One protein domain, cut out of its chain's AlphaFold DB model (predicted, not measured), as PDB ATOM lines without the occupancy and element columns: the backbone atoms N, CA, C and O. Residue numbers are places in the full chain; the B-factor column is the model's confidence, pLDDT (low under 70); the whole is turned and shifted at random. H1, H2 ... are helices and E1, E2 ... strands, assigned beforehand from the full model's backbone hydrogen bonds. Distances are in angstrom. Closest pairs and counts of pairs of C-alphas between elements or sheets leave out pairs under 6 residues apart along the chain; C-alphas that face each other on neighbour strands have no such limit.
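What this domain is: This is residues 18 to 71 of the 77 residues of a protein of Carpinus fangiana (UniProt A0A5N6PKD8). A small antiparallel sheet of three strands makes a wall, with H1 slanting over one face across E1 and E3 and the short H2 following over E2 on that same face; the opposite face is bare. The strands run along the longest axis. The printed part has 54 residues, with the named elements in the order E1, H1, H2, E2, E3, and the sheet's order is E1, E3, E2. The class is mixed, helices and strands. The whole is only just loose, close to compact, with a radius of gyration of the C-alphas of 12.1 A, and elongated, spanning 38 by 21 by 15 A.

How they stand to each other: Begin with E1, residues 21 to 28, an edge strand. Its neighbour is the inner strand E3, residues 65 to 70, antiparallel at 173 degrees; look at N 25 and O 68, 2.8 A apart and within hydrogen-bond range. E3 and the other edge strand, E2, residues 58 to 62, form a hairpin, antiparallel at 173 degrees, with N 60 and O 67 within range at 2.9 A. H1, residues 34 to 45, is on the sheet at a height of 8.4 A, over E1 and E3. It runs slantwise to the strands, at 48 degrees to E1 on the local plane. Its closest C-alphas to E3 are those of Leu 41 and Tyr 65, 7.0 A apart. H1 on one face of the sheet makes two layers, a helix layer over a strand layer. H2, residues 48 to 52, is on the same face at a height of 7.2 A and only just over E2, on which 3 of its 5 C-alphas fall. The closest C-alphas of H2 and E2 are those of Cys 52 and Gly 58, 5.5 A apart. H1 and H2 meet only through their link. E1, H1, H2 and E2 form a split strand-helix-strand unit, two strands running the same way with E3 between them, and its crossover is left-handed. In H1 and H2 every O i to N i+4 pair is within hydrogen-bond range.

Where its parts are: Find C-alpha 21 at (3.299, 38.619, -28.598); from there E1 runs 23.5 A to C-alpha 28. H1 begins at C-alpha 34, at (2.273, 44.786, -1.627), and measures 16.4 A to C-alpha 45. H2 measures 5.4 A from C-alpha 48 to C-alpha 52. E2 runs 13.7 A from C-alpha 58 to C-alpha 62, and E3 runs 17.1 A from C-alpha 65 to C-alpha 70, at (6.119, 46.094, -26.066).

The domain as a whole: Look for the two C-alphas farthest apart at Lys 18 and Asp 31, 40.0 A. The printed part has no cut, and its four links are tight. The mean pLDDT of the printed part is 88.5, and no printed residue is under 70.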
ATOM      1  N   LYS A  18      -1.590  35.256 -34.398       84.06
ATOM      2  CA  LYS A  18      -0.724  34.125 -34.793       84.06
ATOM      3  C   LYS A  18       0.785  34.401 -34.748       84.06
ATOM      4  O   LYS A  18       1.551  33.447 -34.716       84.06
ATOM      5  N   TRP A  19       1.211  35.666 -34.806       84.31
ATOM      6  CA  TRP A  19       2.621  36.023 -35.057       84.31
ATOM      7  C   TRP A  19       3.177  37.112 -34.142       84.31
ATOM      8  O   TRP A  19       4.328  37.510 -34.298       84.31
ATOM      9  N   ARG A  20       2.364  37.646 -33.230       90.00
ATOM     10  CA  ARG A  20       2.766  38.748 -32.357       90.00
ATOM     11  C   ARG A  20       2.515  38.350 -30.919       90.00
ATOM     12  O   ARG A  20       1.480  37.770 -30.614       90.00
ATOM     13  N   LYS A  21       3.441  38.722 -30.047       93.94
ATOM     14  CA  LYS A  21       3.299  38.619 -28.598       93.94
ATOM     15  C   LYS A  21       3.410  40.010 -28.011       93.94
ATOM     16  O   LYS A  21       4.190  40.825 -28.494       93.94
ATOM     17  N   LEU A  22       2.615  40.267 -26.991       93.44
ATOM     18  CA  LEU A  22       2.743  41.417 -26.124       93.44
ATOM     19  C   LEU A  22       3.531  40.982 -24.900       93.44
ATOM     20  O   LEU A  22       3.138  40.040 -24.218       93.44
ATOM     21  N   TYR A  23       4.611  41.686 -24.618       94.31
ATOM     22  CA  TYR A  23       5.413  41.519 -23.418       94.31
ATOM     23  C   TYR A  23       5.070  42.660 -22.473       94.31
ATOM     24  O   TYR A  23       5.017  43.812 -22.901       94.31
ATOM     25  N   GLY A  24       4.830  42.352 -21.204       93.56
ATOM     26  CA  GLY A  24       4.446  43.307 -20.173       93.56
ATOM     27  C   GLY A  24       5.353  43.223 -18.951       93.56
ATOM     28  O   GLY A  24       5.767  42.140 -18.542       93.56
ATOM     29  N   LEU A  25       5.630  44.379 -18.353       92.69
ATOM     30  CA  LEU A  25       6.300  44.557 -17.070       92.69
ATOM     31  C   LEU A  25       5.453  45.494 -16.209       92.69
ATOM     32  O   LEU A  25       5.085  46.580 -16.657       92.69
ATOM     33  N   ALA A  26       5.240  45.107 -14.958       91.69
ATOM     34  CA  ALA A  26       4.752  45.972 -13.897       91.69
ATOM     35  C   ALA A  26       5.750  45.925 -12.739       91.69
ATOM     36  O   ALA A  26       6.122  44.840 -12.301       91.69
ATOM     37  N   GLN A  27       6.206  47.075 -12.254       90.25
ATOM     38  CA  GLN A  27       7.197  47.176 -11.183       90.25
ATOM     39  C   GLN A  27       6.826  48.292 -10.208       90.25
ATOM     40  O   GLN A  27       6.403  49.362 -10.638       90.25
ATOM     41  N   CYS A  28       7.063  48.054  -8.920       89.94
ATOM     42  CA  CYS A  28       6.994  49.042  -7.848       89.94
ATOM     43  C   CYS A  28       8.360  49.231  -7.180       89.94
ATOM     44  O   CYS A  28       9.247  48.372  -7.266       89.94
ATOM     45  N   THR A  29       8.528  50.349  -6.482       86.12
ATOM     46  CA  THR A  29       9.700  50.607  -5.641       86.12
ATOM     47  C   THR A  29       9.631  49.848  -4.307       86.12
ATOM     48  O   THR A  29       8.577  49.378  -3.880       86.12
ATOM     49  N   ARG A  30      10.793  49.670  -3.659       81.06
ATOM     50  CA  ARG A  30      10.971  48.838  -2.446       81.06
ATOM     51  C   ARG A  30      10.339  49.374  -1.170       81.06
ATOM     52  O   ARG A  30      10.226  48.627  -0.205       81.06
ATOM     53  N   ASP A  31       9.956  50.634  -1.176       82.06
ATOM     54  CA  ASP A  31       9.332  51.351  -0.071       82.06
ATOM     55  C   ASP A  31       7.827  51.080   0.062       82.06
ATOM     56  O   ASP A  31       7.257  51.387   1.107       82.06
ATOM     57  N   LEU A  32       7.181  50.470  -0.942       81.62
ATOM     58  CA  LEU A  32       5.744  50.194  -0.907       81.62
ATOM     59  C   LEU A  32       5.410  48.806  -0.351       81.62
ATOM     60  O   LEU A  32       6.055  47.800  -0.660       81.62
ATOM     61  N   SER A  33       4.315  48.740   0.414       85.50
ATOM     62  CA  SER A  33       3.671  47.470   0.747       85.50
ATOM     63  C   SER A  33       3.098  46.810  -0.516       85.50
ATOM     64  O   SER A  33       2.806  47.481  -1.509       85.50
ATOM     65  N   GLY A  34       2.875  45.492  -0.487       82.06
ATOM     66  CA  GLY A  34       2.273  44.786  -1.627       82.06
ATOM     67  C   GLY A  34       0.892  45.337  -2.018       82.06
ATOM     68  O   GLY A  34       0.590  45.456  -3.202       82.06
ATOM     69  N   SER A  35       0.081  45.738  -1.033       85.25
ATOM     70  CA  SER A  35      -1.232  46.349  -1.268       85.25
ATOM     71  C   SER A  35      -1.147  47.749  -1.866       85.25
ATOM     72  O   SER A  35      -1.954  48.081  -2.732       85.25
ATOM     73  N   ASP A  36      -0.186  48.565  -1.431       86.62
ATOM     74  CA  ASP A  36      -0.017  49.916  -1.979       86.62
ATOM     75  C   ASP A  36       0.544  49.852  -3.395       86.62
ATOM     76  O   ASP A  36       0.057  50.550  -4.279       86.62
ATOM     77  N   CYS A  37       1.473  48.925  -3.645       87.31
ATOM     78  CA  CYS A  37       1.950  48.624  -4.988       87.31
ATOM     79  C   CYS A  37       0.796  48.235  -5.924       87.31
ATOM     80  O   CYS A  37       0.676  48.801  -7.008       87.31
ATOM     81  N   PHE A  38      -0.087  47.327  -5.493       85.38
ATOM     82  CA  PHE A  38      -1.248  46.934  -6.293       85.38
ATOM     83  C   PHE A  38      -2.157  48.129  -6.614       85.38
ATOM     84  O   PHE A  38      -2.482  48.342  -7.777       85.38
ATOM     85  N   LYS A  39      -2.512  48.942  -5.610       87.81
ATOM     86  CA  LYS A  39      -3.344  50.142  -5.810       87.81
ATOM     87  C   LYS A  39      -2.701  51.140  -6.769       87.81
ATOM     88  O   LYS A  39      -3.393  51.707  -7.610       87.81
ATOM     89  N   CYS A  40      -1.390  51.363  -6.647       85.69
ATOM     90  CA  CYS A  40      -0.665  52.241  -7.556       85.69
ATOM     91  C   CYS A  40      -0.742  51.710  -8.988       85.69
ATOM     92  O   CYS A  40      -1.173  52.444  -9.875       85.69
ATOM     93  N   LEU A  41      -0.368  50.443  -9.198       86.44
ATOM     94  CA  LEU A  41      -0.374  49.799 -10.513       86.44
ATOM     95  C   LEU A  41      -1.763  49.811 -11.160       86.44
ATOM     96  O   LEU A  41      -1.864  50.126 -12.345       86.44
ATOM     97  N   ASP A  42      -2.818  49.529 -10.395       87.06
ATOM     98  CA  ASP A  42      -4.204  49.563 -10.875       87.06
ATOM     99  C   ASP A  42      -4.583  50.956 -11.407       87.06
ATOM    100  O   ASP A  42      -5.022  51.088 -12.550       87.06
ATOM    101  N   GLY A  43      -4.276  52.015 -10.648       86.12
ATOM    102  CA  GLY A  43      -4.530  53.394 -11.071       86.12
ATOM    103  C   GLY A  43      -3.821  53.775 -12.378       86.12
ATOM    104  O   GLY A  43      -4.433  54.349 -13.274       86.12
ATOM    105  N   ILE A  44      -2.548  53.405 -12.537       84.50
ATOM    106  CA  ILE A  44      -1.756  53.740 -13.743       84.50
ATOM    107  C   ILE A  44      -2.182  52.928 -14.951       84.50
ATOM    108  O   ILE A  44      -2.048  53.382 -16.086       84.50
ATOM    109  N   THR A  45      -2.691  51.720 -14.732       84.44
ATOM    110  CA  THR A  45      -3.237  50.922 -15.830       84.44
ATOM    111  C   THR A  45      -4.382  51.689 -16.511       84.44
ATOM    112  O   THR A  45      -4.519  51.618 -17.732       84.44
ATOM    113  N   GLY A  46      -5.110  52.525 -15.758       86.56
ATOM    114  CA  GLY A  46      -6.087  53.486 -16.276       86.56
ATOM    115  C   GLY A  46      -5.509  54.656 -17.089       86.56
ATOM    116  O   GLY A  46      -6.232  55.233 -17.895       86.56
ATOM    117  N   GLU A  47      -4.216  54.968 -16.960       85.69
ATOM    118  CA  GLU A  47      -3.521  56.003 -17.749       85.69
ATOM    119  C   GLU A  47      -3.003  55.473 -19.096       85.69
ATOM    120  O   GLU A  47      -2.742  56.250 -20.021       85.69
ATOM    121  N   LEU A  48      -2.877  54.147 -19.252       86.69
ATOM    122  CA  LEU A  48      -2.398  53.532 -20.497       86.69
ATOM    123  C   LEU A  48      -3.235  53.933 -21.727       86.69
ATOM    124  O   LEU A  48      -2.640  54.269 -22.756       86.69
ATOM    125  N   PRO A  49      -4.584  53.974 -21.665       88.56
ATOM    126  CA  PRO A  49      -5.401  54.480 -22.766       88.56
ATOM    127  C   PRO A  49      -5.178  55.967 -23.069       88.56
ATOM    128  O   PRO A  49      -5.429  56.400 -24.190       88.56
ATOM    129  N   HIS A  50      -4.712  56.773 -22.115       89.75
ATOM    130  CA  HIS A  50      -4.447  58.183 -22.384       89.75
ATOM    131  C   HIS A  50      -3.077  58.389 -23.043       89.75
ATOM    132  O   HIS A  50      -2.977  59.105 -24.040       89.75
ATOM    133  N   CYS A  51      -2.034  57.719 -22.546       86.81
ATOM    134  CA  CYS A  51      -0.677  57.874 -23.080       86.81
ATOM    135  C   CYS A  51      -0.436  57.119 -24.391       86.81
ATOM    136  O   CYS A  51       0.371  57.542 -25.221       86.81
ATOM    137  N   CYS A  52      -1.065  55.952 -24.534       90.25
ATOM    138  CA  CYS A  52      -0.512  54.876 -25.348       90.25
ATOM    139  C   CYS A  52      -1.576  54.147 -26.188       90.25
ATOM    140  O   CYS A  52      -1.308  53.081 -26.745       90.25
ATOM    141  N   ASN A  53      -2.782  54.712 -26.315       90.50
ATOM    142  CA  ASN A  53      -3.848  54.126 -27.126       90.50
ATOM    143  C   ASN A  53      -3.444  54.010 -28.606       90.50
ATOM    144  O   ASN A  53      -2.887  54.935 -29.201       90.50
ATOM    145  N   GLY A  54      -3.702  52.836 -29.185       87.94
ATOM    146  CA  GLY A  54      -3.334  52.486 -30.556       87.94
ATOM    147  C   GLY A  54      -1.831  52.303 -30.798       87.94
ATOM    148  O   GLY A  54      -1.429  52.132 -31.949       87.94
ATOM    149  N   LYS A  55      -0.986  52.352 -29.760       91.50
ATOM    150  CA  LYS A  55       0.462  52.137 -29.885       91.50
ATOM    151  C   LYS A  55       0.821  50.669 -29.678       91.50
ATOM    152  O   LYS A  55       0.215  49.966 -28.877       91.50
ATOM    153  N   GLU A  56       1.850  50.223 -30.391       90.94
ATOM    154  CA  GLU A  56       2.380  48.856 -30.286       90.94
ATOM    155  C   GLU A  56       3.236  48.637 -29.030       90.94
ATOM    156  O   GLU A  56       3.489  47.502 -28.636       90.94
ATOM    157  N   GLY A  57       3.664  49.725 -28.397       92.38
ATOM    158  CA  GLY A  57       4.415  49.731 -27.153       92.38
ATOM    159  C   GLY A  57       4.127  51.004 -26.370       92.38
ATOM    160  O   GLY A  57       3.698  52.019 -26.930       92.38
ATOM    161  N   GLY A  58       4.350  50.948 -25.064       92.88
ATOM    162  CA  GLY A  58       4.083  52.058 -24.166       92.88
ATOM    163  C   GLY A  58       4.779  51.875 -22.831       92.88
ATOM    164  O   GLY A  58       4.991  50.757 -22.358       92.88
ATOM    165  N   ARG A  59       5.150  52.997 -22.217       92.12
ATOM    166  CA  ARG A  59       5.786  53.015 -20.905       92.12
ATOM    167  C   ARG A  59       5.261  54.179 -20.084       92.12
ATOM    168  O   ARG A  59       5.305  55.317 -20.540       92.12
ATOM    169  N   VAL A  60       4.845  53.887 -18.858       90.81
ATOM    170  CA  VAL A  60       4.445  54.888 -17.868       90.81
ATOM    171  C   VAL A  60       5.297  54.692 -16.624       90.81
ATOM    172  O   VAL A  60       5.355  53.600 -16.055       90.81
ATOM    173  N   VAL A  61       6.001  55.750 -16.228       88.81
ATOM    174  CA  VAL A  61       6.906  55.752 -15.077       88.81
ATOM    175  C   VAL A  61       6.476  56.859 -14.132       88.81
ATOM    176  O   VAL A  61       6.278  57.993 -14.559       88.81
ATOM    177  N   GLY A  62       6.374  56.524 -12.854       84.62
ATOM    178  CA  GLY A  62       6.177  57.473 -11.769       84.62
ATOM    179  C   GLY A  62       7.205  57.250 -10.670       84.62
ATOM    180  O   GLY A  62       8.081  56.395 -10.786       84.62
ATOM    181  N   GLY A  63       7.091  58.014  -9.583       84.12
ATOM    182  CA  GLY A  63       8.045  57.944  -8.472       84.12
ATOM    183  C   GLY A  63       8.163  56.551  -7.845       84.12
ATOM    184  O   GLY A  63       9.260  56.151  -7.470       84.12
ATOM    185  N   SER A  64       7.060  55.800  -7.797       85.81
ATOM    186  CA  SER A  64       7.000  54.504  -7.106       85.81
ATOM    187  C   SER A  64       6.614  53.329  -8.006       85.81
ATOM    188  O   SER A  64       6.353  52.234  -7.509       85.81
ATOM    189  N   TYR A  65       6.542  53.534  -9.325       87.25
ATOM    190  CA  TYR A  65       6.009  52.540 -10.256       87.25
ATOM    191  C   TYR A  65       6.571  52.659 -11.675       87.25
ATOM    192  O   TYR A  65       6.990  53.726 -12.127       87.25
ATOM    193  N   ASN A  66       6.519  51.553 -12.413       90.19
ATOM    194  CA  ASN A  66       6.934  51.459 -13.806       90.19
ATOM    195  C   ASN A  66       6.112  50.367 -14.505       90.19
ATOM    196  O   ASN A  66       6.234  49.188 -14.169       90.19
ATOM    197  N   ILE A  67       5.292  50.764 -15.477       92.38
ATOM    198  CA  ILE A  67       4.576  49.852 -16.372       92.38
ATOM    199  C   ILE A  67       5.165  50.003 -17.766       92.38
ATOM    200  O   ILE A  67       5.329  51.120 -18.261       92.38
ATOM    201  N   ARG A  68       5.482  48.881 -18.408       93.75
ATOM    202  CA  ARG A  68       5.965  48.855 -19.787       93.75
ATOM    203  C   ARG A  68       5.345  47.696 -20.540       93.75
ATOM    204  O   ARG A  68       5.347  46.578 -20.036       93.75
ATOM    205  N   PHE A  69       4.889  47.954 -21.756       93.88
ATOM    206  CA  PHE A  69       4.494  46.918 -22.693       93.88
ATOM    207  C   PHE A  69       5.141  47.149 -24.055       93.88
ATOM    208  O   PHE A  69       5.338  48.292 -24.464       93.88
ATOM    209  N   GLU A  70       5.487  46.069 -24.743       95.06
ATOM    210  CA  GLU A  70       6.119  46.094 -26.066       95.06
ATOM    211  C   GLU A  70       5.723  44.846 -26.862       95.06
ATOM    212  O   GLU A  70       5.358  43.818 -26.293       95.06
ATOM    213  N   ILE A  71       5.868  44.898 -28.186       94.62
ATOM    214  CA  ILE A  71       5.650  43.752 -29.094       94.62
ATOM    215  C   ILE A  71       6.916  42.923 -29.361       94.62
ATOM    216  O   ILE A  71       6.930  42.051 -30.229       94.62
TER     217      ILE A  71